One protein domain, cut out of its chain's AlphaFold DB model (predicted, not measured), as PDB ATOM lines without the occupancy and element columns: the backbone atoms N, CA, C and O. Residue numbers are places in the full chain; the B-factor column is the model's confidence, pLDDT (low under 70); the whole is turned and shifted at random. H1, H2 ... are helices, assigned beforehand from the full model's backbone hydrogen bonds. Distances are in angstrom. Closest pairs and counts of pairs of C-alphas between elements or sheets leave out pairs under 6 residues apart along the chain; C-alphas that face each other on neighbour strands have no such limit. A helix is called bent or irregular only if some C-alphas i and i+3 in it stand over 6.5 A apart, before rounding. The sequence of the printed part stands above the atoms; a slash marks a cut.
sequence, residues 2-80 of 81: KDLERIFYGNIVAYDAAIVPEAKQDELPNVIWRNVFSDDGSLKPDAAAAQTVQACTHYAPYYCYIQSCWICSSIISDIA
ATOM      1  N   LYS A   2     -49.618  14.682   3.418       90.19
ATOM      2  CA  LYS A   2     -48.310  14.834   4.096       90.19
ATOM      3  C   LYS A   2     -47.525  13.524   4.280       90.19
ATOM      4  O   LYS A   2     -46.315  13.506   4.099       90.19
ATOM      5  N   ASP A   3     -48.206  12.419   4.588       90.44
ATOM      6  CA  ASP A   3     -47.536  11.118   4.741       90.44
ATOM      7  C   ASP A   3     -47.027  10.543   3.416       90.44
ATOM      8  O   ASP A   3     -45.941   9.975   3.376       90.44
ATOM      9  N   LEU A   4     -47.775  10.738   2.325       90.81
ATOM     10  CA  LEU A   4     -47.363  10.311   0.985       90.81
ATOM     11  C   LEU A   4     -46.168  11.126   0.496       90.81
ATOM     12  O   LEU A   4     -45.222  10.553  -0.029       90.81
ATOM     13  N   GLU A   5     -46.177  12.440   0.723       92.00
ATOM     14  CA  GLU A   5     -45.036  13.313   0.430       92.00
ATOM     15  C   GLU A   5     -43.794  12.864   1.205       92.00
ATOM     16  O   GLU A   5     -42.721  12.713   0.625       92.00
ATOM     17  N   ARG A   6     -43.940  12.569   2.504       91.56
ATOM     18  CA  ARG A   6     -42.836  12.063   3.332       91.56
ATOM     19  C   ARG A   6     -42.276  10.741   2.804       91.56
ATOM     20  O   ARG A   6     -41.058  10.582   2.775       91.56
ATOM     21  N   ILE A   7     -43.140   9.807   2.399       90.62
ATOM     22  CA  ILE A   7     -42.722   8.529   1.802       90.62
ATOM     23  C   ILE A   7     -41.998   8.781   0.479       90.62
ATOM     24  O   ILE A   7     -40.901   8.272   0.275       90.62
ATOM     25  N   PHE A   8     -42.572   9.612  -0.388       91.38
ATOM     26  CA  PHE A   8     -41.997   9.923  -1.689       91.38
ATOM     27  C   PHE A   8     -40.596  10.528  -1.554       91.38
ATOM     28  O   PHE A   8     -39.639   9.973  -2.087       91.38
ATOM     29  N   TYR A   9     -40.440  11.605  -0.779       93.75
ATOM     30  CA  TYR A   9     -39.135  12.245  -0.597       93.75
ATOM     31  C   TYR A   9     -38.140  11.355   0.151       93.75
ATOM     32  O   TYR A   9     -36.962  11.345  -0.199       93.75
ATOM     33  N   GLY A  10     -38.598  10.565   1.127       93.81
ATOM     34  CA  GLY A  10     -37.751   9.574   1.795       93.81
ATOM     35  C   GLY A  10     -37.186   8.540   0.818       93.81
ATOM     36  O   GLY A  10     -36.001   8.217   0.880       93.81
ATOM     37  N   ASN A  11     -38.006   8.080  -0.129       93.44
ATOM     38  CA  ASN A  11     -37.581   7.128  -1.151       93.44
ATOM     39  C   ASN A  11     -36.589   7.759  -2.133       93.44
ATOM     40  O   ASN A  11     -35.594   7.122  -2.460       93.44
ATOM     41  N   ILE A  12     -36.813   9.006  -2.565       93.12
ATOM     42  CA  ILE A  12     -35.872   9.717  -3.448       93.12
ATOM     43  C   ILE A  12     -34.489   9.841  -2.798       93.12
ATOM     44  O   ILE A  12     -33.495   9.522  -3.443       93.12
ATOM     45  N   VAL A  13     -34.418  10.223  -1.518       94.69
ATOM     46  CA  VAL A  13     -33.142  10.316  -0.784       94.69
ATOM     47  C   VAL A  13     -32.443   8.955  -0.692       94.69
ATOM     48  O   VAL A  13     -31.225   8.877  -0.831       94.69
ATOM     49  N   ALA A  14     -33.199   7.871  -0.496       94.62
ATOM     50  CA  ALA A  14     -32.634   6.523  -0.470       94.62
ATOM     51  C   ALA A  14     -32.063   6.096  -1.835       94.62
ATOM     52  O   ALA A  14     -31.021   5.447  -1.878       94.62
ATOM     53  N   TYR A  15     -32.721   6.461  -2.941       94.50
ATOM     54  CA  TYR A  15     -32.210   6.192  -4.288       94.50
ATOM     55  C   TYR A  15     -30.966   7.017  -4.618       94.50
ATOM     56  O   TYR A  15     -30.018   6.468  -5.171       94.50
ATOM     57  N   ASP A  16     -30.952   8.301  -4.257       93.19
ATOM     58  CA  ASP A  16     -29.803   9.189  -4.472       93.19
ATOM     59  C   ASP A  16     -28.542   8.633  -3.796       93.19
ATOM     60  O   ASP A  16     -27.512   8.453  -4.441       93.19
ATOM     61  N   ALA A  17     -28.664   8.206  -2.535       94.44
ATOM     62  CA  ALA A  17     -27.568   7.584  -1.795       94.44
ATOM     63  C   ALA A  17     -27.104   6.231  -2.372       94.44
ATOM     64  O   ALA A  17     -25.980   5.822  -2.104       94.44
ATOM     65  N   ALA A  18     -27.948   5.536  -3.142       95.50
ATOM     66  CA  ALA A  18     -27.668   4.196  -3.660       95.50
ATOM     67  C   ALA A  18     -27.181   4.169  -5.124       95.50
ATOM     68  O   ALA A  18     -26.687   3.140  -5.579       95.50
ATOM     69  N   ILE A  19     -27.340   5.262  -5.881       92.19
ATOM     70  CA  ILE A  19     -26.952   5.355  -7.307       92.19
ATOM     71  C   ILE A  19     -25.517   5.888  -7.488       92.19
ATOM     72  O   ILE A  19     -24.954   5.794  -8.581       92.19
ATOM     73  N   VAL A  20     -24.900   6.418  -6.431       90.25
ATOM     74  CA  VAL A  20     -23.534   6.955  -6.489       90.25
ATOM     75  C   VAL A  20     -22.472   5.852  -6.635       90.25
ATOM     76  O   VAL A  20     -22.674   4.737  -6.153       90.25
ATOM     77  N   PRO A  21     -21.314   6.142  -7.260       86.56
ATOM     78  CA  PRO A  21     -20.227   5.169  -7.422       86.56
ATOM     79  C   PRO A  21     -19.694   4.582  -6.106       86.56
ATOM     80  O   PRO A  21     -19.167   3.470  -6.098       86.56
ATOM     81  N   GLU A  22     -19.800   5.333  -5.011       90.75
ATOM     82  CA  GLU A  22     -19.325   4.956  -3.678       90.75
ATOM     83  C   GLU A  22     -20.304   4.046  -2.919       90.75
ATOM     84  O   GLU A  22     -19.942   3.500  -1.871       90.75
ATOM     85  N   ALA A  23     -21.530   3.883  -3.427       91.88
ATOM     86  CA  ALA A  23     -22.546   3.030  -2.829       91.88
ATOM     87  C   ALA A  23     -22.147   1.552  -2.922       91.88
ATOM     88  O   ALA A  23     -21.434   1.112  -3.834       91.88
ATOM     89  N   LYS A  24     -22.632   0.743  -1.980       92.38
ATOM     90  CA  LYS A  24     -22.402  -0.704  -2.046       92.38
ATOM     91  C   LYS A  24     -23.253  -1.320  -3.152       92.38
ATOM     92  O   LYS A  24     -24.380  -0.906  -3.404       92.38
ATOM     93  N   GLN A  25     -22.737  -2.384  -3.765       87.50
ATOM     94  CA  GLN A  25     -23.403  -3.067  -4.881       87.50
ATOM     95  C   GLN A  25     -24.804  -3.595  -4.535       87.50
ATOM     96  O   GLN A  25     -25.632  -3.766  -5.428       87.50
ATOM     97  N   ASP A  26     -25.075  -3.865  -3.261       91.00
ATOM     98  CA  ASP A  26     -26.357  -4.354  -2.767       91.00
ATOM     99  C   ASP A  26     -27.326  -3.235  -2.348       91.00
ATOM    100  O   ASP A  26     -28.515  -3.497  -2.182       91.00
ATOM    101  N   GLU A  27     -26.884  -1.982  -2.217       93.12
ATOM    102  CA  GLU A  27     -27.740  -0.888  -1.741       93.12
ATOM    103  C   GLU A  27     -28.858  -0.558  -2.734       93.12
ATOM    104  O   GLU A  27     -30.033  -0.572  -2.364       93.12
ATOM    105  N   LEU A  28     -28.527  -0.350  -4.009       93.56
ATOM    106  CA  LEU A  28     -29.518  -0.059  -5.047       93.56
ATOM    107  C   LEU A  28     -30.568  -1.172  -5.237       93.56
ATOM    108  O   LEU A  28     -31.762  -0.851  -5.195       93.56
ATOM    109  N   PRO A  29     -30.206  -2.463  -5.389       93.12
ATOM    110  CA  PRO A  29     -31.209  -3.518  -5.514       93.12
ATOM    111  C   PRO A  29     -32.073  -3.652  -4.252       93.12
ATOM    112  O   PRO A  29     -33.276  -3.890  -4.370       93.12
ATOM    113  N   ASN A  30     -31.514  -3.433  -3.055       92.38
ATOM    114  CA  ASN A  30     -32.278  -3.466  -1.805       92.38
ATOM    115  C   ASN A  30     -33.294  -2.318  -1.715       92.38
ATOM    116  O   ASN A  30     -34.432  -2.535  -1.289       92.38
ATOM    117  N   VAL A  31     -32.912  -1.104  -2.129       93.25
ATOM    118  CA  VAL A  31     -33.811   0.062  -2.148       93.25
ATOM    119  C   VAL A  31     -34.920  -0.121  -3.190       93.25
ATOM    120  O   VAL A  31     -36.083   0.139  -2.881       93.25
ATOM    121  N   ILE A  32     -34.596  -0.629  -4.386       92.88
ATOM    122  CA  ILE A  32     -35.587  -0.944  -5.433       92.88
ATOM    123  C   ILE A  32     -36.579  -1.993  -4.930       92.88
ATOM    124  O   ILE A  32     -37.791  -1.796  -5.032       92.88
ATOM    125  N   TRP A  33     -36.082  -3.091  -4.355       92.75
ATOM    126  CA  TRP A  33     -36.927  -4.132  -3.781       92.75
ATOM    127  C   TRP A  33     -37.873  -3.551  -2.727       92.75
ATOM    128  O   TRP A  33     -39.090  -3.683  -2.855       92.75
ATOM    129  N   ARG A  34     -37.327  -2.835  -1.738       91.19
ATOM    130  CA  ARG A  34     -38.093  -2.282  -0.615       91.19
ATOM    131  C   ARG A  34     -39.188  -1.302  -1.038       91.19
ATOM    132  O   ARG A  34     -40.217  -1.239  -0.379       91.19
ATOM    133  N   ASN A  35     -38.954  -0.520  -2.088       89.88
ATOM    134  CA  ASN A  35     -39.849   0.572  -2.468       89.88
ATOM    135  C   ASN A  35     -40.840   0.216  -3.583       89.88
ATOM    136  O   ASN A  35     -41.820   0.939  -3.746       89.88
ATOM    137  N   VAL A  36     -40.566  -0.825  -4.376       89.12
ATOM    138  CA  VAL A  36     -41.361  -1.160  -5.575       89.12
ATOM    139  C   VAL A  36     -42.038  -2.524  -5.471       89.12
ATOM    140  O   VAL A  36     -43.131  -2.689  -6.001       89.12
ATOM    141  N   PHE A  37     -41.397  -3.498  -4.821       87.25
ATOM    142  CA  PHE A  37     -41.836  -4.898  -4.852       87.25
ATOM    143  C   PHE A  37     -42.166  -5.475  -3.468       87.25
ATOM    144  O   PHE A  37     -42.910  -6.445  -3.370       87.25
ATOM    145  N   SER A  38     -41.608  -4.901  -2.403       86.88
ATOM    146  CA  SER A  38     -41.778  -5.369  -1.029       86.88
ATOM    147  C   SER A  38     -42.946  -4.656  -0.350       86.88
ATOM    148  O   SER A  38     -42.770  -3.641   0.326       86.88
ATOM    149  N   ASP A  39     -44.147  -5.206  -0.511       80.44
ATOM    150  CA  ASP A  39     -45.345  -4.719   0.190       80.44
ATOM    151  C   ASP A  39     -45.373  -5.154   1.669       80.44
ATOM    152  O   ASP A  39     -46.039  -4.536   2.502       80.44
ATOM    153  N   ASP A  40     -44.636  -6.217   2.012       78.50
ATOM    154  CA  ASP A  40     -44.576  -6.825   3.347       78.50
ATOM    155  C   ASP A  40     -43.348  -6.390   4.169       78.50
ATOM    156  O   ASP A  40     -43.213  -6.758   5.339       78.50
ATOM    157  N   GLY A  41     -42.448  -5.600   3.578       74.69
ATOM    158  CA  GLY A  41     -41.194  -5.195   4.212       74.69
ATOM    159  C   GLY A  41     -40.151  -6.313   4.289       74.69
ATOM    160  O   GLY A  41     -39.178  -6.179   5.041       74.69
ATOM    161  N   SER A  42     -40.317  -7.397   3.523       78.81
ATOM    162  CA  SER A  42     -39.300  -8.433   3.359       78.81
ATOM    163  C   SER A  42     -37.963  -7.817   2.949       78.81
ATOM    164  O   SER A  42     -37.894  -6.890   2.139       78.81
ATOM    165  N   LEU A  43     -36.881  -8.370   3.496       72.56
ATOM    166  CA  LEU A  43     -35.512  -7.931   3.233       72.56
ATOM    167  C   LEU A  43     -34.901  -8.567   1.981       72.56
ATOM    168  O   LEU A  43     -33.801  -8.181   1.596       72.56
ATOM    169  N   LYS A  44     -35.554  -9.567   1.377       76.56
ATOM    170  CA  LYS A  44     -35.002 -10.293   0.228       76.56
ATOM    171  C   LYS A  44     -36.001 -10.353  -0.918       76.56
ATOM    172  O   LYS A  44     -37.154 -10.699  -0.654       76.56
ATOM    173  N   PRO A  45     -35.550 -10.103  -2.161       76.06
ATOM    174  CA  PRO A  45     -36.389 -10.285  -3.326       76.06
ATOM    175  C   PRO A  45     -36.826 -11.737  -3.454       76.06
ATOM    176  O   PRO A  45     -36.023 -12.662  -3.291       76.06
ATOM    177  N   ASP A  46     -38.108 -11.930  -3.745       80.38
ATOM    178  CA  ASP A  46     -38.607 -13.233  -4.155       80.38
ATOM    179  C   ASP A  46     -38.067 -13.610  -5.547       80.38
ATOM    180  O   ASP A  46     -37.526 -12.790  -6.298       80.38
ATOM    181  N   ALA A  47     -38.192 -14.891  -5.898       81.12
ATOM    182  CA  ALA A  47     -37.671 -15.403  -7.162       81.12
ATOM    183  C   ALA A  47     -38.345 -14.777  -8.398       81.12
ATOM    184  O   ALA A  47     -37.739 -14.770  -9.469       81.12
ATOM    185  N   ALA A  48     -39.568 -14.252  -8.269       83.50
ATOM    186  CA  ALA A  48     -40.305 -13.649  -9.376       83.50
ATOM    187  C   ALA A  48     -39.832 -12.213  -9.660       83.50
ATOM    188  O   ALA A  48     -39.734 -11.813 -10.820       83.50
ATOM    189  N   ALA A  49     -39.491 -11.452  -8.620       86.50
ATOM    190  CA  ALA A  49     -39.045 -10.068  -8.730       86.50
ATOM    191  C   ALA A  49     -37.532  -9.922  -8.941       86.50
ATOM    192  O   ALA A  49     -37.091  -8.894  -9.457       86.50
ATOM    193  N   ALA A  50     -36.730 -10.930  -8.576       88.12
ATOM    194  CA  ALA A  50     -35.266 -10.857  -8.615       88.12
ATOM    195  C   ALA A  50     -34.710 -10.398  -9.976       88.12
ATOM    196  O   ALA A  50     -33.829  -9.539 -10.030       88.12
ATOM    197  N   GLN A  51     -35.250 -10.922 -11.082       91.12
ATOM    198  CA  GLN A  51     -34.814 -10.532 -12.426       91.12
ATOM    199  C   GLN A  51     -35.110  -9.055 -12.721       91.12
ATOM    200  O   GLN A  51     -34.254  -8.346 -13.253       91.12
ATOM    201  N   THR A  52     -36.300  -8.576 -12.358       92.12
ATOM    202  CA  THR A  52     -36.701  -7.183 -12.590       92.12
ATOM    203  C   THR A  52     -35.914  -6.228 -11.699       92.12
ATOM    204  O   THR A  52     -35.432  -5.211 -12.190       92.12
ATOM    205  N   VAL A  53     -35.694  -6.573 -10.425       92.56
ATOM    206  CA  VAL A  53     -34.843  -5.790  -9.510       92.56
ATOM    207  C   VAL A  53     -33.431  -5.653 -10.079       92.56
ATOM    208  O   VAL A  53     -32.887  -4.547 -10.107       92.56
ATOM    209  N   GLN A  54     -32.857  -6.740 -10.603       91.75
ATOM    210  CA  GLN A  54     -31.532  -6.709 -11.219       91.75
ATOM    211  C   GLN A  54     -31.501  -5.828 -12.477       91.75
ATOM    212  O   GLN A  54     -30.575  -5.036 -12.655       91.75
ATOM    213  N   ALA A  55     -32.522  -5.926 -13.333       92.81
ATOM    214  CA  ALA A  55     -32.637  -5.082 -14.518       92.81
ATOM    215  C   ALA A  55     -32.746  -3.595 -14.139       92.81
ATOM    216  O   ALA A  55     -31.993  -2.772 -14.655       92.81
ATOM    217  N   CYS A  56     -33.618  -3.242 -13.191       92.38
ATOM    218  CA  CYS A  56     -33.764  -1.868 -12.705       92.38
ATOM    219  C   CYS A  56     -32.468  -1.334 -12.082       92.38
ATOM    220  O   CYS A  56     -32.098  -0.193 -12.347       92.38
ATOM    221  N   THR A  57     -31.756  -2.167 -11.320       93.50
ATOM    222  CA  THR A  57     -30.446  -1.828 -10.737       93.50
ATOM    223  C   THR A  57     -29.430  -1.487 -11.819       93.50
ATOM    224  O   THR A  57     -28.656  -0.550 -11.665       93.50
ATOM    225  N   HIS A  58     -29.450  -2.216 -12.938       91.31
ATOM    226  CA  HIS A  58     -28.574  -1.926 -14.063       91.31
ATOM    227  C   HIS A  58     -28.972  -0.621 -14.759       91.31
ATOM    228  O   HIS A  58     -28.117   0.227 -14.973       91.31
ATOM    229  N   TYR A  59     -30.251  -0.427 -15.085       92.44
ATOM    230  CA  TYR A  59     -30.701   0.704 -15.903       92.44
ATOM    231  C   TYR A  59     -30.761   2.048 -15.166       92.44
ATOM    232  O   TYR A  59     -30.490   3.078 -15.785       92.44
ATOM    233  N   ALA A  60     -31.117   2.072 -13.879       91.12
ATOM    234  CA  ALA A  60     -31.354   3.323 -13.155       91.12
ATOM    235  C   ALA A  60     -30.133   4.274 -13.150       91.12
ATOM    236  O   ALA A  60     -30.311   5.449 -13.494       91.12
ATOM    237  N   PRO A  61     -28.895   3.811 -12.887       91.38
ATOM    238  CA  PRO A  61     -27.711   4.662 -12.983       91.38
ATOM    239  C   PRO A  61     -27.449   5.181 -14.404       91.38
ATOM    240  O   PRO A  61     -27.093   6.347 -14.567       91.38
ATOM    241  N   TYR A  62     -27.679   4.370 -15.449       91.44
ATOM    242  CA  TYR A  62     -27.507   4.821 -16.838       91.44
ATOM    243  C   TYR A  62     -28.476   5.941 -17.207       91.44
ATOM    244  O   TYR A  62     -28.061   6.924 -17.820       91.44
ATOM    245  N   TYR A  63     -29.752   5.823 -16.834       89.06
ATOM    246  CA  TYR A  63     -30.729   6.881 -17.091       89.06
ATOM    247  C   TYR A  63     -30.377   8.169 -16.338       89.06
ATOM    248  O   TYR A  63     -30.445   9.248 -16.927       89.06
ATOM    249  N   CYS A  64     -29.932   8.061 -15.080       87.81
ATOM    250  CA  CYS A  64     -29.463   9.207 -14.299       87.81
ATOM    251  C   CYS A  64     -28.266   9.901 -14.973       87.81
ATOM    252  O   CYS A  64     -28.250  11.125 -15.125       87.81
ATOM    253  N   TYR A  65     -27.300   9.118 -15.459       89.44
ATOM    254  CA  TYR A  65     -26.141   9.632 -16.183       89.44
ATOM    255  C   TYR A  65     -26.539  10.339 -17.485       89.44
ATOM    256  O   TYR A  65     -26.153  11.486 -17.703       89.44
ATOM    257  N   ILE A  66     -27.359   9.701 -18.327       89.50
ATOM    258  CA  ILE A  66     -27.813  10.276 -19.604       89.50
ATOM    259  C   ILE A  66     -28.573  11.584 -19.369       89.50
ATOM    260  O   ILE A  66     -28.323  12.572 -20.061       89.50
ATOM    261  N   GLN A  67     -29.470  11.612 -18.382       87.81
ATOM    262  CA  GLN A  67     -30.224  12.816 -18.046       87.81
ATOM    263  C   GLN A  67     -29.308  13.931 -17.531       87.81
ATOM    264  O   GLN A  67     -29.463  15.079 -17.943       87.81
ATOM    265  N   SER A  68     -28.313  13.598 -16.706       86.38
ATOM    266  CA  SER A  68     -27.312  14.561 -16.232       86.38
ATOM    267  C   SER A  68     -26.480  15.128 -17.386       86.38
ATOM    268  O   SER A  68     -26.297  16.340 -17.476       86.38
ATOM    269  N   CYS A  69     -26.034  14.286 -18.324       87.19
ATOM    270  CA  CYS A  69     -25.322  14.731 -19.524       87.19
ATOM    271  C   CYS A  69     -26.184  15.635 -20.415       87.19
ATOM    272  O   CYS A  69     -25.680  16.622 -20.959       87.19
ATOM    273  N   TRP A  70     -27.472  15.313 -20.561       90.12
ATOM    274  CA  TRP A  70     -28.406  16.115 -21.349       90.12
ATOM    275  C   TRP A  70     -28.641  17.488 -20.711       90.12
ATOM    276  O   TRP A  70     -28.459  18.500 -21.380       90.12
ATOM    277  N   ILE A  71     -28.919  17.531 -19.403       87.62
ATOM    278  CA  ILE A  71     -29.089  18.778 -18.642       87.62
ATOM    279  C   ILE A  71     -27.824  19.641 -18.720       87.62
ATOM    280  O   ILE A  71     -27.918  20.829 -19.018       87.62
ATOM    281  N   CYS A  72     -26.639  19.057 -18.516       83.69
ATOM    282  CA  CYS A  72     -25.379  19.792 -18.640       83.69
ATOM    283  C   CYS A  72     -25.201  20.386 -20.044       83.69
ATOM    284  O   CYS A  72     -24.786  21.534 -20.168       83.69
ATOM    285  N   SER A  73     -25.549  19.640 -21.095       83.94
ATOM    286  CA  SER A  73     -25.444  20.122 -22.479       83.94
ATOM    287  C   SER A  73     -26.414  21.273 -22.766       83.94
ATOM    288  O   SER A  73     -26.004  22.263 -23.366       83.94
ATOM    289  N   SER A  74     -27.663  21.177 -22.298       83.81
ATOM    290  CA  SER A  74     -28.667  22.242 -22.436       83.81
ATOM    291  C   SER A  74     -28.276  23.514 -21.679       83.81
ATOM    292  O   SER A  74     -28.349  24.610 -22.228       83.81
ATOM    293  N   ILE A  75     -27.780  23.377 -20.446       81.12
ATOM    294  CA  ILE A  75     -27.310  24.521 -19.651       81.12
ATOM    295  C   ILE A  75     -26.114  25.196 -20.332       81.12
ATOM    296  O   ILE A  75     -26.049  26.420 -20.391       81.12
ATOM    297  N   ILE A  76     -25.171  24.420 -20.877       77.56
ATOM    298  CA  ILE A  76     -24.024  24.977 -21.605       77.56
ATOM    299  C   ILE A  76     -24.487  25.718 -22.866       77.56
ATOM    300  O   ILE A  76     -23.954  26.790 -23.146       77.56
ATOM    301  N   SER A  77     -25.483  25.205 -23.600       75.25
ATOM    302  CA  SER A  77     -26.024  25.907 -24.773       75.25
ATOM    303  C   SER A  77     -26.766  27.201 -24.432       75.25
ATOM    304  O   SER A  77     -26.737  28.118 -25.242       75.25
ATOM    305  N   ASP A  78     -27.378  27.300 -23.249       73.00
ATOM    306  CA  ASP A  78     -28.068  28.520 -22.800       73.00
ATOM    307  C   ASP A  78     -27.100  29.585 -22.240       73.00
ATOM    308  O   ASP A  78     -27.452  30.762 -22.150       73.00
ATOM    309  N   ILE A  79     -25.884  29.187 -21.845       72.62
ATOM    310  CA  ILE A  79     -24.841  30.078 -21.300       72.62
ATOM    311  C   ILE A  79     -23.825  30.501 -22.377       72.62
ATOM    312  O   ILE A  79     -23.170  31.536 -22.232       72.62
ATOM    313  N   ALA A  80     -23.669  29.720 -23.450       53.56
ATOM    314  CA  ALA A  80     -22.796  30.067 -24.566       53.56
ATOM    315  C   ALA A  80     -23.396  31.238 -25.386       53.56
ATOM    316  O   ALA A  80     -24.560  31.152 -25.772       53.56
TER     317      ALA A  80
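Overview. This is residues 2 to 80 of the 81 residues of an uncharacterized protein of Cannabis sativa (UniProt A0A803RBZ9). One long bent helix, H3, makes the longest axis; a loose helical hairpin, H1 and H2, sits at its first part, where H2 packs on arm H3a, while residues 66 to 80 stick out free at the other end. H1 rises from near the bend, its last residue close to the start of H3b, and the two make an L. The printed part has 79 residues, with three named helices, H1, H2 and H3 along the chain, and no named strand: all helix. It is loose, with a radius of gyration of the C-alphas of 15.3 A, and elongated, spanning 51 by 32 by 21 A.

Arrangement. Begin at H3, residues 50 to 79, assigned as one helix by its hydrogen bonds but bent: C-alphas 58 and 61 are 6.7 A apart. Its arms, H3a, residues 50 to 58, and H3b, residues 61 to 79, stand at a shallow tilt of 26 degrees. H2, residues 27 to 37, touches H3a at a steep tilt of 54 degrees, opposite ways; their closest C-alphas, of Pro 29 and Thr 57, are 5.5 A apart. H1, residues 2 to 19, touches H2 with residues 11 to 19 alone, closest at the C-alphas of Ala 18 and Leu 28, 4.8 A. This hairpin runs opposite ways at a shallow tilt of 33 degrees, only just short of steep. H1 and H3b are close but not clearly touching, about perpendicular at 86 degrees; their closest C-alphas, of Ile 19 and Pro 61, are 5.8 A apart. H1 and H3a are apart, as are H2 and H3b. In H1, H2, H3a and H3b every O i to N i+4 pair is within hydrogen-bond range.

Along the chain. Find C-alpha 2 at (-48.310, 14.834, 4.096); from there H1 runs 26.0 A to C-alpha 19. H2 covers 15.0 A. H3a, 12.4 A long, begins at C-alpha 50, (-35.266, -10.857, -8.615), and H3b runs 26.9 A to C-alpha 79 at (-24.841, 30.078, -21.300).

Size, cuts and confidence. Look at Asp 40 and Ala 80 for the two C-alphas farthest apart, 51.1 A. The printed part has no cut; the link from H2 to H3, residues 38 to 49, is long. Residue 80 alone has a pLDDT under 70.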